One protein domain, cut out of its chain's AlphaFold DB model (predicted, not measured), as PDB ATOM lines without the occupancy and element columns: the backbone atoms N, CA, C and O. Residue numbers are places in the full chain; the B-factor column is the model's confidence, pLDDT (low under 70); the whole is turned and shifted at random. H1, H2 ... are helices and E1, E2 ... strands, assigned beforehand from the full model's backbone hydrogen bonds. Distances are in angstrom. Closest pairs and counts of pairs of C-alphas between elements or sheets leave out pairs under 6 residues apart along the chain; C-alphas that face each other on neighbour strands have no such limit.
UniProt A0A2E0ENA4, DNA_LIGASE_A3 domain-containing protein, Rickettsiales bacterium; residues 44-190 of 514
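AT A GLANCE: This is residues 44 to 190 of the 514 residues of the protein "DNA_LIGASE_A3 domain-containing protein" of Rickettsiales bacterium (UniProt A0A2E0ENA4). A long, strongly twisted sheet of five strands has one long helix, H4, laid along one face, while a small group of short helices, H1, H2 and H3, gathers on the other side, with H1 over the opposite face. The hairpin of E2 and E3 reaches toward one end of the long axis, and the unnamed residues 158 to 170 reach toward the other. The printed part has 147 residues, with four named helices and five named strands in the order E1 E2 E3 H1 H2 H3 E4 E5 H4. Its class is mixed, helices and strands, with under half of the residues in named elements, and the neighbour pairs of its branched sheet are antiparallel. It is compact, with a radius of gyration of the C-alphas of 16.3 A, yet elongated, spanning 58 by 33 by 26 A.

HOW THE PARTS SIT: Residues 44 to 45 pair antiparallel with residues 52 to 53 of E1, residues 51 to 54. E1 runs on at 57 degrees into E2, residues 57 to 62. Both lie on one side of E3, residues 70 to 81, with N 52 and O 79 at 2.8 A and N 59 and O 73 at 2.9 A. H1, residues 86 to 95, is on the sheet at a height of 10.6 A. H2, residues 97 to 100, is not on the sheet; it is close to H3, residues 107 to 113, but not clearly touching, the closest C-alphas being those of Leu 98 and Leu 113, 7.0 A apart. H3 only grazes the sheet. E4, residues 136 to 144, lies on the other side of E3, with N 74 and O 143 at 2.8 A. It forms a hairpin with E5, residues 155 to 157, with N 157 and O 136 at 2.7 A. H4, residues 171 to 188, is over E3 and E4 at a height of 8.0 A, along the strands at 3 degrees to E3 on the local plane, on the opposite face from H1. In H1, H3 and H4 every O i to N i+4 pair is within hydrogen-bond range; H2 is too short for such a pair.

IN THESE COORDINATES: E1 begins at C-alpha 51 (150.002, 113.281, 164.702). E2 measures 16.3 A, E3 36.6 A, H1 14.4 A, E4 27.1 A and H4 25.8 A from first to last C-alpha; E1, H2, H3 and E5 are shorter. H4 ends at C-alpha 188 (125.836, 117.359, 168.258).

THE WHOLE: The C-alphas farthest apart, those of Ser 67 and Gly 164, are 58.3 A apart. The printed part has no cut. The links H3 to E4 and E5 to H4 are long. The mean pLDDT of the printed part is 76.8; 31 residues are under 70, among them 61 to 71 and 121 to 134.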
ATOM      1  N   VAL A  44     142.788 112.481 159.861       81.75
ATOM      2  CA  VAL A  44     143.848 112.175 158.884       81.75
ATOM      3  C   VAL A  44     145.200 112.166 159.608       81.75
ATOM      4  O   VAL A  44     145.394 112.934 160.551       81.75
ATOM      5  N   LEU A  45     146.071 111.203 159.286       79.81
ATOM      6  CA  LEU A  45     147.458 111.227 159.761       79.81
ATOM      7  C   LEU A  45     148.193 112.307 158.971       79.81
ATOM      8  O   LEU A  45     147.921 112.503 157.788       79.81
ATOM      9  N   SER A  46     149.085 113.031 159.626       77.69
ATOM     10  CA  SER A  46     149.979 113.940 158.921       77.69
ATOM     11  C   SER A  46     150.895 113.179 157.950       77.69
ATOM     12  O   SER A  46     150.963 111.947 157.985       77.69
ATOM     13  N   ASN A  47     151.582 113.894 157.055       70.88
ATOM     14  CA  ASN A  47     152.359 113.253 155.989       70.88
ATOM     15  C   ASN A  47     153.516 112.418 156.568       70.88
ATOM     16  O   ASN A  47     153.760 111.317 156.080       70.88
ATOM     17  N   ASP A  48     154.134 112.882 157.661       72.50
ATOM     18  CA  ASP A  48     155.163 112.132 158.402       72.50
ATOM     19  C   ASP A  48     154.593 111.265 159.540       72.50
ATOM     20  O   ASP A  48     155.333 110.586 160.258       72.50
ATOM     21  N   SER A  49     153.264 111.257 159.680       78.88
ATOM     22  CA  SER A  49     152.485 110.480 160.649       78.88
ATOM     23  C   SER A  49     152.869 110.701 162.118       78.88
ATOM     24  O   SER A  49     152.730 109.796 162.935       78.88
ATOM     25  N   LEU A  50     153.327 111.896 162.496       82.69
ATOM     26  CA  LEU A  50     153.603 112.250 163.898       82.69
ATOM     27  C   LEU A  50     152.318 112.445 164.713       82.69
ATOM     28  O   LEU A  50     152.271 112.173 165.913       82.69
ATOM     29  N   ILE A  51     151.254 112.908 164.051       87.50
ATOM     30  CA  ILE A  51     150.002 113.281 164.702       87.50
ATOM     31  C   ILE A  51     148.789 112.833 163.884       87.50
ATOM     32  O   ILE A  51     148.777 112.815 162.652       87.50
ATOM     33  N   CYS A  52     147.711 112.511 164.588       87.38
ATOM     34  CA  CYS A  52     146.393 112.281 164.025       87.38
ATOM     35  C   CYS A  52     145.515 113.528 164.219       87.38
ATOM     36  O   CYS A  52     145.219 113.917 165.351       87.38
ATOM     37  N   LYS A  53     145.076 114.151 163.119       87.81
ATOM     38  CA  LYS A  53     144.262 115.376 163.104       87.81
ATOM     39  C   LYS A  53     142.814 115.064 162.750       87.81
ATOM     40  O   LYS A  53     142.535 114.614 161.642       87.81
ATOM     41  N   PHE A  54     141.877 115.367 163.641       88.88
ATOM     42  CA  PHE A  54     140.442 115.262 163.357       88.88
ATOM     43  C   PHE A  54     140.002 116.312 162.331       88.88
ATOM     44  O   PHE A  54     140.584 117.397 162.242       88.88
ATOM     45  N   LYS A  55     138.938 116.026 161.573       88.31
ATOM     46  CA  LYS A  55     138.318 117.015 160.682       88.31
ATOM     47  C   LYS A  55     137.981 118.280 161.481       88.31
ATOM     48  O   LYS A  55     137.517 118.220 162.615       88.31
ATOM     49  N   THR A  56     138.247 119.446 160.907       87.38
ATOM     50  CA  THR A  56     138.003 120.718 161.599       87.38
ATOM     51  C   THR A  56     136.512 121.049 161.584       87.38
ATOM     52  O   THR A  56     135.871 120.999 160.533       87.38
ATOM     53  N   ILE A  57     135.957 121.408 162.743       86.50
ATOM     54  CA  ILE A  57     134.566 121.849 162.878       86.50
ATOM     55  C   ILE A  57     134.539 123.378 162.904       86.50
ATOM     56  O   ILE A  57     135.088 123.997 163.814       86.50
ATOM     57  N   ILE A  58     133.841 123.983 161.942       84.44
ATOM     58  CA  ILE A  58     133.598 125.431 161.902       84.44
ATOM     59  C   ILE A  58     132.209 125.724 162.477       84.44
ATOM     60  O   ILE A  58     131.219 125.109 162.072       84.44
ATOM     61  N   THR A  59     132.143 126.648 163.437       78.19
ATOM     62  CA  THR A  59     130.901 127.080 164.103       78.19
ATOM     63  C   THR A  59     130.793 128.597 164.132       78.19
ATOM     64  O   THR A  59     131.763 129.266 164.480       78.19
ATOM     65  N   ASP A  60     129.617 129.147 163.845       70.88
ATOM     66  CA  ASP A  60     129.389 130.587 163.961       70.88
ATOM     67  C   ASP A  60     129.278 130.998 165.436       70.88
ATOM     68  O   ASP A  60     128.559 130.382 166.231       70.88
ATOM     69  N   LYS A  61     129.994 132.054 165.834       61.47
ATOM     70  CA  LYS A  61     129.922 132.621 167.182       61.47
ATOM     71  C   LYS A  61     129.703 134.129 167.093       61.47
ATOM     72  O   LYS A  61     130.584 134.885 166.691       61.47
ATOM     73  N   LYS A  62     128.536 134.594 167.551       51.66
ATOM     74  CA  LYS A  62     128.325 136.023 167.814       51.66
ATOM     75  C   LYS A  62     129.209 136.432 168.994       51.66
ATOM     76  O   LYS A  62     128.991 135.995 170.124       51.66
ATOM     77  N   ILE A  63     130.222 137.251 168.734       48.75
ATOM     78  CA  ILE A  63     130.933 137.996 169.776       48.75
ATOM     79  C   ILE A  63     130.197 139.330 169.912       48.75
ATOM     80  O   ILE A  63     129.877 139.946 168.896       48.75
ATOM     81  N   LYS A  64     129.907 139.772 171.145       43.22
ATOM     82  CA  LYS A  64     129.368 141.115 171.416       43.22
ATOM     83  C   LYS A  64     130.381 142.159 170.922       43.22
ATOM     84  O   LYS A  64     131.264 142.573 171.661       43.22
ATOM     85  N   THR A  65     130.283 142.548 169.659       44.28
ATOM     86  CA  THR A  65     130.963 143.714 169.092       44.28
ATOM     87  C   THR A  65     129.896 144.755 168.781       44.28
ATOM     88  O   THR A  65     128.783 144.394 168.398       44.28
ATOM     89  N   LYS A  66     130.223 146.044 168.936       45.03
ATOM     90  CA  LYS A  66     129.302 147.159 168.640       45.03
ATOM     91  C   LYS A  66     128.773 147.137 167.192       45.03
ATOM     92  O   LYS A  66     127.759 147.756 166.917       45.03
ATOM     93  N   SER A  67     129.435 146.402 166.292       48.19
ATOM     94  CA  SER A  67     129.104 146.283 164.867       48.19
ATOM     95  C   SER A  67     128.352 145.002 164.475       48.19
ATOM     96  O   SER A  67     128.172 144.761 163.286       48.19
ATOM     97  N   GLY A  68     127.999 144.117 165.418       50.38
ATOM     98  CA  GLY A  68     127.229 142.897 165.123       50.38
ATOM     99  C   GLY A  68     127.928 141.845 164.241       50.38
ATOM    100  O   GLY A  68     127.257 140.947 163.734       50.38
ATOM    101  N   LYS A  69     129.258 141.911 164.058       51.78
ATOM    102  CA  LYS A  69     129.990 140.975 163.181       51.78
ATOM    103  C   LYS A  69     129.915 139.536 163.713       51.78
ATOM    104  O   LYS A  69     130.245 139.272 164.873       51.78
ATOM    105  N   ILE A  70     129.504 138.606 162.850       56.53
ATOM    106  CA  ILE A  70     129.546 137.163 163.109       56.53
ATOM    107  C   ILE A  70     130.972 136.689 162.831       56.53
ATOM    108  O   ILE A  70     131.451 136.798 161.707       56.53
ATOM    109  N   ASN A  71     131.647 136.164 163.854       68.50
ATOM    110  CA  ASN A  71     132.962 135.556 163.694       68.50
ATOM    111  C   ASN A  71     132.809 134.036 163.707       68.50
ATOM    112  O   ASN A  71     132.123 133.475 164.564       68.50
ATOM    113  N   GLN A  72     133.473 133.357 162.780       80.88
ATOM    114  CA  GLN A  72     133.514 131.900 162.763       80.88
ATOM    115  C   GLN A  72     134.594 131.400 163.723       80.88
ATOM    116  O   GLN A  72     135.670 131.985 163.828       80.88
ATOM    117  N   MET A  73     134.312 130.317 164.436       82.75
ATOM    118  CA  MET A  73     135.240 129.622 165.322       82.75
ATOM    119  C   MET A  73     135.604 128.273 164.715       82.75
ATOM    120  O   MET A  73     134.715 127.492 164.371       82.75
ATOM    121  N   SER A  74     136.900 128.003 164.656       87.06
ATOM    122  CA  SER A  74     137.485 126.709 164.329       87.06
ATOM    123  C   SER A  74     137.636 125.864 165.595       87.06
ATOM    124  O   SER A  74     137.908 126.395 166.677       87.06
ATOM    125  N   TRP A  75     137.438 124.554 165.469       91.25
ATOM    126  CA  TRP A  75     137.691 123.569 166.516       91.25
ATOM    127  C   TRP A  75     138.290 122.306 165.899       91.25
ATOM    128  O   TRP A  75     137.664 121.691 165.030       91.25
ATOM    129  N   THR A  76     139.462 121.898 166.385       90.12
ATOM    130  CA  THR A  76     140.193 120.731 165.873       90.12
ATOM    131  C   THR A  76     140.829 119.966 167.026       90.12
ATOM    132  O   THR A  76     141.394 120.569 167.938       90.12
ATOM    133  N   ALA A  77     140.740 118.636 166.991       91.69
ATOM    134  CA  ALA A  77     141.433 117.762 167.931       91.69
ATOM    135  C   ALA A  77     142.645 117.107 167.261       91.69
ATOM    136  O   ALA A  77     142.553 116.662 166.115       91.69
ATOM    137  N   TYR A  78     143.746 117.022 168.001       91.06
ATOM    138  CA  TYR A  78     144.986 116.367 167.595       91.06
ATOM    139  C   TYR A  78     145.334 115.282 168.611       91.06
ATOM    140  O   TYR A  78     145.147 115.495 169.812       91.06
ATOM    141  N   VAL A  79     145.806 114.129 168.142       90.31
ATOM    142  CA  VAL A  79     146.162 112.974 168.977       90.31
ATOM    143  C   VAL A  79     147.536 112.461 168.580       90.31
ATOM    144  O   VAL A  79     147.770 112.220 167.396       90.31
ATOM    145  N   GLY A  80     148.418 112.285 169.560       88.75
ATOM    146  CA  GLY A  80     149.809 111.889 169.347       88.75
ATOM    147  C   GLY A  80     150.335 110.959 170.432       88.75
ATOM    148  O   GLY A  80     149.690 110.745 171.465       88.75
ATOM    149  N   LEU A  81     151.516 110.407 170.172       87.88
ATOM    150  CA  LEU A  81     152.329 109.656 171.126       87.88
ATOM    151  C   LEU A  81     153.501 110.535 171.555       87.88
ATOM    152  O   LEU A  81     154.164 111.113 170.704       87.88
ATOM    153  N   SER A  82     153.762 110.642 172.851       85.56
ATOM    154  CA  SER A  82     154.906 111.388 173.382       85.56
ATOM    155  C   SER A  82     155.129 110.969 174.825       85.56
ATOM    156  O   SER A  82     154.153 110.697 175.513       85.56
ATOM    157  N   ASP A  83     156.372 110.960 175.295       84.00
ATOM    158  CA  ASP A  83     156.690 110.640 176.695       84.00
ATOM    159  C   ASP A  83     156.586 111.858 177.627       84.00
ATOM    160  O   ASP A  83     156.598 111.716 178.855       84.00
ATOM    161  N   LEU A  84     156.418 113.043 177.036       82.88
ATOM    162  CA  LEU A  84     156.299 114.322 177.724       82.88
ATOM    163  C   LEU A  84     154.965 114.459 178.468       82.88
ATOM    164  O   LEU A  84     153.930 113.897 178.087       82.88
ATOM    165  N   ASP A  85     154.980 115.250 179.535       79.25
ATOM    166  CA  ASP A  85     153.781 115.622 180.269       79.25
ATOM    167  C   ASP A  85     153.014 116.787 179.609       79.25
ATOM    168  O   ASP A  85     153.433 117.411 178.631       79.25
ATOM    169  N   GLY A  86     151.829 117.097 180.142       74.06
ATOM    170  CA  GLY A  86     150.960 118.118 179.556       74.06
ATOM    171  C   GLY A  86     151.503 119.550 179.647       74.06
ATOM    172  O   GLY A  86     151.077 120.394 178.858       74.06
ATOM    173  N   LYS A  87     152.405 119.845 180.592       78.12
ATOM    174  CA  LYS A  87     153.048 121.163 180.724       78.12
ATOM    175  C   LYS A  87     154.208 121.298 179.750       78.12
ATOM    176  O   LYS A  87     154.318 122.346 179.121       78.12
ATOM    177  N   GLU A  88     155.019 120.257 179.611       83.88
ATOM    178  CA  GLU A  88     156.137 120.201 178.666       83.88
ATOM    179  C   GLU A  88     155.628 120.356 177.232       83.88
ATOM    180  O   GLU A  88     156.045 121.276 176.529       83.88
ATOM    181  N   ILE A  89     154.613 119.569 176.852       84.12
ATOM    182  CA  ILE A  89     153.944 119.690 175.547       84.12
ATOM    183  C   ILE A  89     153.416 121.114 175.334       84.12
ATOM    184  O   ILE A  89     153.581 121.696 174.264       84.12
ATOM    185  N   GLN A  90     152.782 121.706 176.351       82.12
ATOM    186  CA  GLN A  90     152.253 123.064 176.236       82.12
ATOM    187  C   GLN A  90     153.364 124.114 176.073       82.12
ATOM    188  O   GLN A  90     153.147 125.082 175.341       82.12
ATOM    189  N   SER A  91     154.518 123.947 176.729       84.00
ATOM    190  CA  SER A  91     155.677 124.839 176.575       84.00
ATOM    191  C   SER A  91     156.208 124.789 175.149       84.00
ATOM    192  O   SER A  91     156.265 125.826 174.492       84.00
ATOM    193  N   MET A  92     156.463 123.581 174.633       85.00
ATOM    194  CA  MET A  92     156.979 123.381 173.276       85.00
ATOM    195  C   MET A  92     156.044 123.965 172.216       85.00
ATOM    196  O   MET A  92     156.480 124.657 171.299       85.00
ATOM    197  N   LEU A  93     154.734 123.758 172.382       83.38
ATOM    198  CA  LEU A  93     153.741 124.375 171.512       83.38
ATOM    199  C   LEU A  93     153.832 125.904 171.580       83.38
ATOM    200  O   LEU A  93     153.961 126.551 170.546       83.38
ATOM    201  N   ASN A  94     153.809 126.495 172.776       81.88
ATOM    202  CA  ASN A  94     153.843 127.953 172.942       81.88
ATOM    203  C   ASN A  94     155.116 128.608 172.376       81.88
ATOM    204  O   ASN A  94     155.054 129.759 171.939       81.88
ATOM    205  N   GLU A  95     156.241 127.896 172.390       82.31
ATOM    206  CA  GLU A  95     157.524 128.341 171.834       82.31
ATOM    207  C   GLU A  95     157.562 128.265 170.297       82.31
ATOM    208  O   GLU A  95     158.357 128.959 169.656       82.31
ATOM    209  N   SER A  96     156.667 127.491 169.676       81.75
ATOM    210  CA  SER A  96     156.611 127.352 168.223       81.75
ATOM    211  C   SER A  96     156.130 128.635 167.537       81.75
ATOM    212  O   SER A  96     154.984 129.081 167.677       81.75
ATOM    213  N   SER A  97     156.993 129.194 166.685       74.25
ATOM    214  CA  SER A  97     156.683 130.368 165.857       74.25
ATOM    215  C   SER A  97     155.466 130.153 164.944       74.25
ATOM    216  O   SER A  97     154.770 131.119 164.605       74.25
ATOM    217  N   LEU A  98     155.147 128.897 164.608       78.75
ATOM    218  CA  LEU A  98     154.005 128.522 163.778       78.75
ATOM    219  C   LEU A  98     152.667 128.879 164.437       78.75
ATOM    220  O   LEU A  98     151.784 129.375 163.742       78.75
ATOM    221  N   ILE A  99     152.524 128.765 165.764       78.38
ATOM    222  CA  ILE A  99     151.267 129.104 166.474       78.38
ATOM    223  C   ILE A  99     150.884 130.578 166.295       78.38
ATOM    224  O   ILE A  99     149.703 130.941 166.301       78.38
ATOM    225  N   SER A 100     151.882 131.444 166.108       74.19
ATOM    226  CA  SER A 100     151.669 132.876 165.915       74.19
ATOM    227  C   SER A 100     151.116 133.239 164.527       74.19
ATOM    228  O   SER A 100     150.611 134.360 164.362       74.19
ATOM    229  N   LYS A 101     151.161 132.308 163.559       72.94
ATOM    230  CA  LYS A 101     150.597 132.478 162.214       72.94
ATOM    231  C   LYS A 101     149.062 132.495 162.263       72.94
ATOM    232  O   LYS A 101     148.428 131.882 163.119       72.94
ATOM    233  N   LYS A 102     148.452 133.235 161.334       72.31
ATOM    234  CA  LYS A 102     146.996 133.251 161.114       72.31
ATOM    235  C   LYS A 102     146.676 132.326 159.938       72.31
ATOM    236  O   LYS A 102     147.238 132.546 158.870       72.31
ATOM    237  N   GLY A 103     145.758 131.368 160.084       68.31
ATOM    238  CA  GLY A 103     145.297 130.557 158.944       68.31
ATOM    239  C   GLY A 103     145.033 129.093 159.286       68.31
ATOM    240  O   GLY A 103     144.709 128.776 160.419       68.31
ATOM    241  N   GLN A 104     145.118 128.213 158.288       66.88
ATOM    242  CA  GLN A 104     145.167 126.762 158.484       66.88
ATOM    243  C   GLN A 104     146.587 126.291 158.167       66.88
ATOM    244  O   GLN A 104     147.154 126.728 157.170       66.88
ATOM    245  N   PHE A 105     147.133 125.393 158.984       72.81
ATOM    246  CA  PHE A 105     148.423 124.761 158.718       72.81
ATOM    247  C   PHE A 105     148.306 123.658 157.667       72.81
ATOM    248  O   PHE A 105     147.341 122.875 157.685       72.81
ATOM    249  N   THR A 106     149.321 123.547 156.813       73.81
ATOM    250  CA  THR A 106     149.533 122.339 156.004       73.81
ATOM    251  C   THR A 106     149.879 121.146 156.909       73.81
ATOM    252  O   THR A 106     150.239 121.315 158.075       73.81
ATOM    253  N   ASN A 107     149.790 119.914 156.394       70.31
ATOM    254  CA  ASN A 107     150.225 118.736 157.159       70.31
ATOM    255  C   ASN A 107     151.708 118.817 157.550       70.31
ATOM    256  O   ASN A 107     152.041 118.477 158.677       70.31
ATOM    257  N   SER A 108     152.568 119.333 156.666       77.12
ATOM    258  CA  SER A 108     153.994 119.521 156.955       77.12
ATOM    259  C   SER A 108     154.251 120.573 158.039       77.12
ATOM    260  O   SER A 108     155.112 120.384 158.890       77.12
ATOM    261  N   GLU A 109     153.487 121.669 158.065       80.12
ATOM    262  CA  GLU A 109     153.578 122.659 159.148       80.12
ATOM    263  C   GLU A 109     153.074 122.098 160.485       80.12
ATOM    264  O   GLU A 109     153.588 122.461 161.538       80.12
ATOM    265  N   LEU A 110     152.085 121.201 160.458       76.06
ATOM    266  CA  LEU A 110     151.642 120.502 161.664       76.06
ATOM    267  C   LEU A 110     152.686 119.512 162.169       76.06
ATOM    268  O   LEU A 110     152.872 119.424 163.377       76.06
ATOM    269  N   ASP A 111     153.366 118.797 161.278       78.19
ATOM    270  CA  ASP A 111     154.444 117.881 161.655       78.19
ATOM    271  C   ASP A 111     155.565 118.620 162.396       78.19
ATOM    272  O   ASP A 111     155.977 118.180 163.463       78.19
ATOM    273  N   LEU A 112     155.957 119.806 161.920       83.12
ATOM    274  CA  LEU A 112     156.919 120.671 162.617       83.12
ATOM    275  C   LEU A 112     156.425 121.154 163.987       83.12
ATOM    276  O   LEU A 112     157.224 121.392 164.883       83.12
ATOM    277  N   LEU A 113     155.114 121.340 164.156       83.00
ATOM    278  CA  LEU A 113     154.528 121.738 165.439       83.00
ATOM    279  C   LEU A 113     154.521 120.588 166.461       83.00
ATOM    280  O   LEU A 113     154.478 120.835 167.664       83.00
ATOM    281  N   PHE A 114     154.514 119.349 165.974       86.19
ATOM    282  CA  PHE A 114     154.386 118.122 166.751       86.19
ATOM    283  C   PHE A 114     155.629 117.229 166.617       86.19
ATOM    284  O   PHE A 114     155.528 116.016 166.783       86.19
ATOM    285  N   ASP A 115     156.796 117.813 166.342       84.62
ATOM    286  CA  ASP A 115     158.076 117.114 166.151       84.62
ATOM    287  C   ASP A 115     158.554 116.362 167.406       84.62
ATOM    288  O   ASP A 115     159.261 115.362 167.311       84.62
ATOM    289  N   PHE A 116     158.082 116.786 168.577       81.94
ATOM    290  CA  PHE A 116     158.233 116.095 169.855       81.94
ATOM    291  C   PHE A 116     157.431 114.783 169.958       81.94
ATOM    292  O   PHE A 116     157.545 114.065 170.959       81.94
ATOM    293  N   CYS A 117     156.562 114.483 168.984       85.56
ATOM    294  CA  CYS A 117     155.790 113.247 168.952       85.56
ATOM    295  C   CYS A 117     156.602 112.087 168.375       85.56
ATOM    296  O   CYS A 117     157.408 112.232 167.461       85.56
ATOM    297  N   HIS A 118     156.283 110.884 168.836       84.19
ATOM    298  CA  HIS A 118     156.724 109.656 168.189       84.19
ATOM    299  C   HIS A 118     155.926 109.404 166.906       84.19
ATOM    300  O   HIS A 118     154.708 109.599 166.873       84.19
ATOM    301  N   LYS A 119     156.597 108.906 165.859       79.19
ATOM    302  CA  LYS A 119     155.949 108.523 164.594       79.19
ATOM    303  C   LYS A 119     154.931 107.400 164.800       79.19
ATOM    304  O   LYS A 119     155.204 106.397 165.457       79.19
ATOM    305  N   ILE A 120     153.773 107.543 164.166       75.06
ATOM    306  CA  ILE A 120     152.657 106.598 164.194       75.06
ATOM    307  C   ILE A 120     152.586 105.892 162.840       75.06
ATOM    308  O   ILE A 120     152.099 106.436 161.860       75.06
ATOM    309  N   THR A 121     153.037 104.646 162.772       61.03
ATOM    310  CA  THR A 121     153.163 103.920 161.497       61.03
ATOM    311  C   THR A 121     151.840 103.413 160.916       61.03
ATOM    312  O   THR A 121     151.820 103.109 159.728       61.03
ATOM    313  N   GLN A 122     150.747 103.350 161.700       64.25
ATOM    314  CA  GLN A 122     149.354 103.129 161.252       64.25
ATOM    315  C   GLN A 122     148.362 103.105 162.436       64.25
ATOM    316  O   GLN A 122     148.638 102.510 163.478       64.25
ATOM    317  N   ARG A 123     147.149 103.669 162.278       63.22
ATOM    318  CA  ARG A 123     146.138 103.731 163.365       63.22
ATOM    319  C   ARG A 123     145.654 102.368 163.859       63.22
ATOM    320  O   ARG A 123     145.456 102.199 165.058       63.22
ATOM    321  N   HIS A 124     145.435 101.423 162.944       57.22
ATOM    322  CA  HIS A 124     144.863 100.110 163.263       57.22
ATOM    323  C   HIS A 124     145.898  99.168 163.893       57.22
ATOM    324  O   HIS A 124     145.557  98.409 164.796       57.22
ATOM    325  N   GLN A 125     147.174  99.274 163.502       55.03
ATOM    326  CA  GLN A 125     148.264  98.453 164.050       55.03
ATOM    327  C   GLN A 125     148.543  98.754 165.529       55.03
ATOM    328  O   GLN A 125     148.921  97.870 166.297       55.03
ATOM    329  N   LEU A 126     148.262  99.984 165.963       58.12
ATOM    330  CA  LEU A 126     148.356 100.387 167.361       58.12
ATOM    331  C   LEU A 126     147.201  99.857 168.229       58.12
ATOM    332  O   LEU A 126     147.214 100.127 169.418       58.12
ATOM    333  N   LYS A 127     146.208  99.108 167.724       55.53
ATOM    334  CA  LYS A 127     145.133  98.548 168.577       55.53
ATOM    335  C   LYS A 127     145.618  97.424 169.512       55.53
ATOM    336  O   LYS A 127     145.012  97.225 170.562       55.53
ATOM    337  N   HIS A 128     146.696  96.713 169.154       52.66
ATOM    338  CA  HIS A 128     147.069  95.433 169.783       52.66
ATOM    339  C   HIS A 128     148.514  95.336 170.291       52.66
ATOM    340  O   HIS A 128     148.886  94.313 170.861       52.66
ATOM    341  N   GLN A 129     149.338  96.368 170.108       55.03
ATOM    342  CA  GLN A 129     150.715  96.329 170.596       55.03
ATOM    343  C   GLN A 129     150.788  96.636 172.097       55.03
ATOM    344  O   GLN A 129     150.184  97.601 172.578       55.03
ATOM    345  N   ASN A 130     151.585  95.836 172.814       53.03
ATOM    346  CA  ASN A 130     152.063  96.138 174.159       53.03
ATOM    347  C   ASN A 130     153.040  97.316 174.068       53.03
ATOM    348  O   ASN A 130     154.251  97.128 174.001       53.03
ATOM    349  N   LEU A 131     152.505  98.538 174.017       53.66
ATOM    350  CA  LEU A 131     153.303  99.739 174.237       53.66
ATOM    351  C   LEU A 131     153.795  99.665 175.676       53.66
ATOM    352  O   LEU A 131     152.999  99.801 176.605       53.66
ATOM    353  N   THR A 132     155.077  99.364 175.856       50.16
ATOM    354  CA  THR A 132     155.613  99.076 177.181       50.16
ATOM    355  C   THR A 132     155.587 100.317 178.063       50.16
ATOM    356  O   THR A 132     155.212 100.141 179.208       50.16
ATOM    357  N   HIS A 133     155.825 101.541 177.556       54.31
ATOM    358  CA  HIS A 133     155.636 102.797 178.315       54.31
ATOM    359  C   HIS A 133     155.421 104.061 177.445       54.31
ATOM    360  O   HIS A 133     155.900 105.129 177.803       54.31
ATOM    361  N   ASN A 134     154.677 103.998 176.334       69.62
ATOM    362  CA  ASN A 134     154.456 105.199 175.508       69.62
ATOM    363  C   ASN A 134     153.171 105.911 175.941       69.62
ATOM    364  O   ASN A 134     152.062 105.402 175.719       69.62
ATOM    365  N   ARG A 135     153.305 107.090 176.560       82.56
ATOM    366  CA  ARG A 135     152.150 107.942 176.869       82.56
ATOM    367  C   ARG A 135     151.548 108.457 175.561       82.56
ATOM    368  O   ARG A 135     152.218 108.662 174.548       82.56
ATOM    369  N   ALA A 136     150.240 108.650 175.579       87.31
ATOM    370  CA  ALA A 136     149.538 109.324 174.505       87.31
ATOM    371  C   ALA A 136     148.953 110.622 175.021       87.31
ATOM    372  O   ALA A 136     148.658 110.762 176.208       87.31
ATOM    373  N   PHE A 137     148.697 111.548 174.117       88.25
ATOM    374  CA  PHE A 137     147.981 112.755 174.461       88.25
ATOM    375  C   PHE A 137     146.934 113.073 173.413       88.25
ATOM    376  O   PHE A 137     147.005 112.645 172.261       88.25
ATOM    377  N   PHE A 138     145.959 113.873 173.819       91.06
ATOM    378  CA  PHE A 138     145.191 114.636 172.858       91.06
ATOM    379  C   PHE A 138     145.085 116.089 173.297       91.06
ATOM    380  O   PHE A 138     145.029 116.409 174.489       91.06
ATOM    381  N   ILE A 139     145.031 116.969 172.309       90.56
ATOM    382  CA  ILE A 139     144.974 118.411 172.498       90.56
ATOM    383  C   ILE A 139     143.925 119.017 171.571       90.56
ATOM    384  O   ILE A 139     143.591 118.464 170.523       90.56
ATOM    385  N   ILE A 140     143.350 120.135 172.001       90.81
ATOM    386  CA  ILE A 140     142.290 120.832 171.278       90.81
ATOM    387  C   ILE A 140     142.801 122.208 170.898       90.81
ATOM    388  O   ILE A 140     143.196 122.976 171.772       90.81
ATOM    389  N   ASP A 141     142.699 122.528 169.618       89.25
ATOM    390  CA  ASP A 141     142.862 123.878 169.099       89.25
ATOM    391  C   ASP A 141     141.483 124.512 168.887       89.25
ATOM    392  O   ASP A 141     140.598 123.922 168.259       89.25
ATOM    393  N   SER A 142     141.280 125.705 169.445       88.38
ATOM    394  CA  SER A 142     140.030 126.453 169.322       88.38
ATOM    395  C   SER A 142     140.297 127.950 169.176       88.38
ATOM    396  O   SER A 142     140.456 128.670 170.165       88.38
ATOM    397  N   HIS A 143     140.226 128.445 167.946       84.50
ATOM    398  CA  HIS A 143     140.521 129.832 167.582       84.50
ATOM    399  C   HIS A 143     139.442 130.413 166.657       84.50
ATOM    400  O   HIS A 143     138.628 129.692 166.082       84.50
ATOM    401  N   GLN A 144     139.402 131.740 166.524       83.44
ATOM    402  CA  GLN A 144     138.573 132.380 165.502       83.44
ATOM    403  C   GLN A 144     139.185 132.096 164.123       83.44
ATOM    404  O   GLN A 144     140.402 132.179 163.974       83.44
ATOM    405  N   VAL A 145     138.372 131.790 163.114       82.12
ATOM    406  CA  VAL A 145     138.845 131.577 161.738       82.12
ATOM    407  C   VAL A 145     139.667 132.792 161.286       82.12
ATOM    408  O   VAL A 145     139.276 133.935 161.530       82.12
ATOM    409  N   ASN A 146     140.827 132.541 160.674       79.19
ATOM    410  CA  ASN A 146     141.816 133.552 160.272       79.19
ATOM    411  C   ASN A 146     142.460 134.336 161.438       79.19
ATOM    412  O   ASN A 146     142.969 135.444 161.251       79.19
ATOM    413  N   SER A 147     142.455 133.780 162.654       81.56
ATOM    414  CA  SER A 147     143.188 134.309 163.813       81.56
ATOM    415  C   SER A 147     144.306 133.360 164.258       81.56
ATOM    416  O   SER A 147     144.465 132.285 163.687       81.56
ATOM    417  N   LYS A 148     145.097 133.777 165.255       81.56
ATOM    418  CA  LYS A 148     146.162 132.946 165.835       81.56
ATOM    419  C   LYS A 148     145.573 131.695 166.487       81.56
ATOM    420  O   LYS A 148     144.555 131.794 167.182       81.56
ATOM    421  N   HIS A 149     146.248 130.567 166.313       83.75
ATOM    422  CA  HIS A 149     145.863 129.297 166.920       83.75
ATOM    423  C   HIS A 149     145.923 129.362 168.447       83.75
ATOM    424  O   HIS A 149     146.676 130.150 169.028       83.75
ATOM    425  N   ARG A 150     145.084 128.560 169.109       83.62
ATOM    426  CA  ARG A 150     144.990 128.525 170.574       83.62
ATOM    427  C   ARG A 150     144.762 127.098 171.031       83.62
ATOM    428  O   ARG A 150     143.624 126.630 171.104       83.62
ATOM    429  N   PHE A 151     145.860 126.441 171.369       85.00
ATOM    430  CA  PHE A 151     145.849 125.106 171.939       85.00
ATOM    431  C   PHE A 151     145.523 125.180 173.433       85.00
ATOM    432  O   PHE A 151     146.096 125.984 174.168       85.00
ATOM    433  N   GLY A 152     144.553 124.381 173.873       82.88
ATOM    434  CA  GLY A 152     144.297 124.161 175.295       82.88
ATOM    435  C   GLY A 152     145.306 123.188 175.902       82.88
ATOM    436  O   GLY A 152     146.083 122.578 175.184       82.88
ATOM    437  N   VAL A 153     145.228 122.973 177.215       81.19
ATOM    438  CA  VAL A 153     146.118 122.036 177.920       81.19
ATOM    439  C   VAL A 153     145.960 120.611 177.376       81.19
ATOM    440  O   VAL A 153     144.838 120.096 177.278       81.19
ATOM    441  N   ALA A 154     147.085 119.970 177.050       85.06
ATOM    442  CA  ALA A 154     147.119 118.585 176.596       85.06
ATOM    443  C   ALA A 154     146.598 117.630 177.683       85.06
ATOM    444  O   ALA A 154     146.936 117.739 178.862       85.06
ATOM    445  N   THR A 155     145.750 116.679 177.288       87.06
ATOM    446  CA  THR A 155     145.301 115.598 178.174       87.06
ATOM    447  C   THR A 155     146.200 114.389 177.968       87.06
ATOM    448  O   THR A 155     146.171 113.806 176.885       87.06
ATOM    449  N   ILE A 156     146.955 114.009 179.001       87.75
ATOM    450  CA  ILE A 156     147.871 112.862 178.970       87.75
ATOM    451  C   ILE A 156     147.142 111.586 179.384       87.75
ATOM    452  O   ILE A 156     146.424 111.551 180.386       87.75
ATOM    453  N   ILE A 157     147.341 110.535 178.601       85.25
ATOM    454  CA  ILE A 157     146.855 109.185 178.833       85.25
ATOM    455  C   ILE A 157     148.077 108.296 179.020       85.25
ATOM    456  O   ILE A 157     148.822 108.038 178.082       85.25
ATOM    457  N   GLU A 158     148.274 107.830 180.247       84.12
ATOM    458  CA  GLU A 158     149.404 106.960 180.590       84.12
ATOM    459  C   GLU A 158     149.048 105.481 180.460       84.12
ATOM    460  O   GLU A 158     149.912 104.646 180.238       84.12
ATOM    461  N   ASN A 159     147.761 105.153 180.591       80.56
ATOM    462  CA  ASN A 159     147.291 103.780 180.635       80.56
ATOM    463  C   ASN A 159     146.032 103.582 179.795       80.56
ATOM    464  O   ASN A 159     145.149 104.441 179.702       80.56
ATOM    465  N   GLY A 160     145.955 102.384 179.232       77.06
ATOM    466  CA  GLY A 160     144.764 101.829 178.626       77.06
ATOM    467  C   GLY A 160     143.629 101.535 179.612       77.06
ATOM    468  O   GLY A 160     143.798 101.594 180.830       77.06
ATOM    469  N   LYS A 161     142.458 101.164 179.089       77.75
ATOM    470  CA  LYS A 161     141.320 100.639 179.869       77.75
ATOM    471  C   LYS A 161     140.962  99.216 179.452       77.75
ATOM    472  O   LYS A 161     141.202  98.832 178.313       77.75
ATOM    473  N   ASN A 162     140.318  98.477 180.363       76.50
ATOM    474  CA  ASN A 162     139.856  97.091 180.174       76.50
ATOM    475  C   ASN A 162     140.970  96.100 179.793       76.50
ATOM    476  O   ASN A 162     140.733  95.175 179.020       76.50
ATOM    477  N   LEU A 163     142.179  96.297 180.327       76.19
ATOM    478  CA  LEU A 163     143.308  95.393 180.101       76.19
ATOM    479  C   LEU A 163     142.906  93.942 180.428       76.19
ATOM    480  O   LEU A 163     142.224  93.693 181.423       76.19
ATOM    481  N   GLY A 164     143.272  93.000 179.555       69.75
ATOM    482  CA  GLY A 164     142.908  91.582 179.681       69.75
ATOM    483  C   GLY A 164     141.503  91.205 179.183       69.75
ATOM    484  O   GLY A 164     141.104  90.052 179.314       69.75
ATOM    485  N   ARG A 165     140.735  92.138 178.602       72.81
ATOM    486  CA  ARG A 165     139.430  91.860 177.963       72.81
ATOM    487  C   ARG A 165     139.490  92.111 176.455       72.81
ATOM    488  O   ARG A 165     140.344  92.849 175.980       72.81
ATOM    489  N   LYS A 166     138.531  91.560 175.693       71.00
ATOM    490  CA  LYS A 166     138.431  91.760 174.226       71.00
ATOM    491  C   LYS A 166     138.351  93.238 173.807       71.00
ATOM    492  O   LYS A 166     138.729  93.575 172.696       71.00
ATOM    493  N   ASN A 167     137.861  94.107 174.691       71.94
ATOM    494  CA  ASN A 167     137.755  95.553 174.491       71.94
ATOM    495  C   ASN A 167     138.870  96.342 175.206       71.94
ATOM    496  O   ASN A 167     138.648  97.485 175.624       71.94
ATOM    497  N   ALA A 168     140.033  95.717 175.414       73.00
ATOM    498  CA  ALA A 168     141.217  96.395 175.917       73.00
ATOM    499  C   ALA A 168     141.626  97.518 174.958       73.00
ATOM    500  O   ALA A 168     141.585  97.382 173.738       73.00
ATOM    501  N   THR A 169     142.028  98.643 175.530       77.44
ATOM    502  CA  THR A 169     142.536  99.806 174.800       77.44
ATOM    503  C   THR A 169     143.936 100.097 175.304       77.44
ATOM    504  O   THR A 169     144.191  99.881 176.484       77.44
ATOM    505  N   ASN A 170     144.836 100.585 174.454       81.94
ATOM    506  CA  ASN A 170     146.127 101.119 174.892       81.94
ATOM    507  C   ASN A 170     146.055 102.656 175.037       81.94
ATOM    508  O   ASN A 170     145.013 103.239 174.715       81.94
ATOM    509  N   PRO A 171     147.115 103.332 175.522       84.50
ATOM    510  CA  PRO A 171     147.095 104.779 175.731       84.50
ATOM    511  C   PRO A 171     146.679 105.586 174.494       84.50
ATOM    512  O   PRO A 171     145.788 106.434 174.589       84.50
ATOM    513  N   TYR A 172     147.247 105.285 173.322       84.00
ATOM    514  CA  TYR A 172     146.939 105.989 172.071       84.00
ATOM    515  C   TYR A 172     145.479 105.836 171.662       84.00
ATOM    516  O   TYR A 172     144.782 106.820 171.408       84.00
ATOM    517  N   PHE A 173     144.977 104.603 171.660       80.50
ATOM    518  CA  PHE A 173     143.590 104.342 171.308       80.50
ATOM    519  C   PHE A 173     142.624 104.957 172.329       80.50
ATOM    520  O   PHE A 173     141.579 105.504 171.974       80.50
ATOM    521  N   GLN A 174     142.996 104.954 173.607       82.81
ATOM    522  CA  GLN A 174     142.235 105.611 174.658       82.81
ATOM    523  C   GLN A 174     142.218 107.144 174.492       82.81
ATOM    524  O   GLN A 174     141.175 107.754 174.764       82.81
ATOM    525  N   ALA A 175     143.306 107.761 174.016       86.69
ATOM    526  CA  ALA A 175     143.358 109.178 173.650       86.69
ATOM    527  C   ALA A 175     142.480 109.479 172.422       86.69
ATOM    528  O   ALA A 175     141.647 110.386 172.483       86.69
ATOM    529  N   MET A 176     142.564 108.658 171.366       86.19
ATOM    530  CA  MET A 176     141.697 108.731 170.178       86.19
ATOM    531  C   MET A 176     140.211 108.665 170.546       86.19
ATOM    532  O   MET A 176     139.427 109.503 170.104       86.19
ATOM    533  N   MET A 177     139.815 107.728 171.412       83.56
ATOM    534  CA  MET A 177     138.427 107.576 171.864       83.56
ATOM    535  C   MET A 177     137.924 108.786 172.662       83.56
ATOM    536  O   MET A 177     136.778 109.211 172.498       83.56
ATOM    537  N   GLN A 178     138.766 109.369 173.522       86.25
ATOM    538  CA  GLN A 178     138.396 110.575 174.271       86.25
ATOM    539  C   GLN A 178     138.311 111.810 173.366       86.25
ATOM    540  O   GLN A 178     137.371 112.598 173.507       86.25
ATOM    541  N   ALA A 179     139.239 111.961 172.417       86.19
ATOM    542  CA  ALA A 179     139.206 113.018 171.411       86.19
ATOM    543  C   ALA A 179     137.956 112.902 170.524       86.19
ATOM    544  O   ALA A 179     137.229 113.883 170.362       86.19
ATOM    545  N   TYR A 180     137.644 111.695 170.044       86.38
ATOM    546  CA  TYR A 180     136.452 111.415 169.244       86.38
ATOM    547  C   TYR A 180     135.154 111.702 170.007       86.38
ATOM    548  O   TYR A 180     134.247 112.330 169.469       86.38
ATOM    549  N   SER A 181     135.084 111.361 171.298       80.88
ATOM    550  CA  SER A 181     133.940 111.731 172.143       80.88
ATOM    551  C   SER A 181     133.746 113.252 172.232       80.88
ATOM    552  O   SER A 181     132.615 113.740 172.157       80.88
ATOM    553  N   LYS A 182     134.835 114.028 172.349       83.06
ATOM    554  CA  LYS A 182     134.765 115.500 172.331       83.06
ATOM    555  C   LYS A 182     134.385 116.047 170.950       83.06
ATOM    556  O   LYS A 182     133.616 117.005 170.892       83.06
ATOM    557  N   TYR A 183     134.883 115.436 169.876       85.00
ATOM    558  CA  TYR A 183     134.544 115.768 168.491       85.00
ATOM    559  C   TYR A 183     133.044 115.569 168.221       85.00
ATOM    560  O   TYR A 183     132.370 116.515 167.817       85.00
ATOM    561  N   ASN A 184     132.487 114.402 168.562       80.25
ATOM    562  CA  ASN A 184     131.054 114.124 168.402       80.25
ATOM    563  C   ASN A 184     130.195 115.075 169.236       80.25
ATOM    564  O   ASN A 184     129.267 115.683 168.710       80.25
ATOM    565  N   LYS A 185     130.575 115.331 170.497       77.44
ATOM    566  CA  LYS A 185     129.883 116.325 171.333       77.44
ATOM    567  C   LYS A 185     129.868 117.714 170.686       77.44
ATOM    568  O   LYS A 185     128.926 118.474 170.878       77.44
ATOM    569  N   LYS A 186     130.922 118.087 169.955       78.31
ATOM    570  CA  LYS A 186     130.994 119.376 169.260       78.31
ATOM    571  C   LYS A 186     130.091 119.403 168.019       78.31
ATOM    572  O   LYS A 186     129.477 120.445 167.787       78.31
ATOM    573  N   LEU A 187     129.964 118.291 167.289       74.19
ATOM    574  CA  LEU A 187     129.012 118.138 166.179       74.19
ATOM    575  C   LEU A 187     127.553 118.183 166.654       74.19
ATOM    576  O   LEU A 187     126.788 118.992 166.144       74.19
ATOM    577  N   GLU A 188     127.198 117.415 167.689       66.62
ATOM    578  CA  GLU A 188     125.836 117.359 168.258       66.62
ATOM    579  C   GLU A 188     125.317 118.740 168.696       66.62
ATOM    580  O   GLU A 188     124.121 119.014 168.677       66.62
ATOM    581  N   THR A 189     126.216 119.649 169.091       63.09
ATOM    582  CA  THR A 189     125.838 120.992 169.556       63.09
ATOM    583  C   THR A 189     125.510 121.993 168.444       63.09
ATOM    584  O   THR A 189     125.203 123.142 168.768       63.09
ATOM    585  N   LYS A 190     125.638 121.618 167.163       62.38
ATOM    586  CA  LYS A 190     125.527 122.550 166.030       62.38
ATOM    587  C   LYS A 190     124.079 122.852 165.634       62.38
ATOM    588  O   LYS A 190     123.791 123.991 165.279       62.38
TER     589      LYS A 190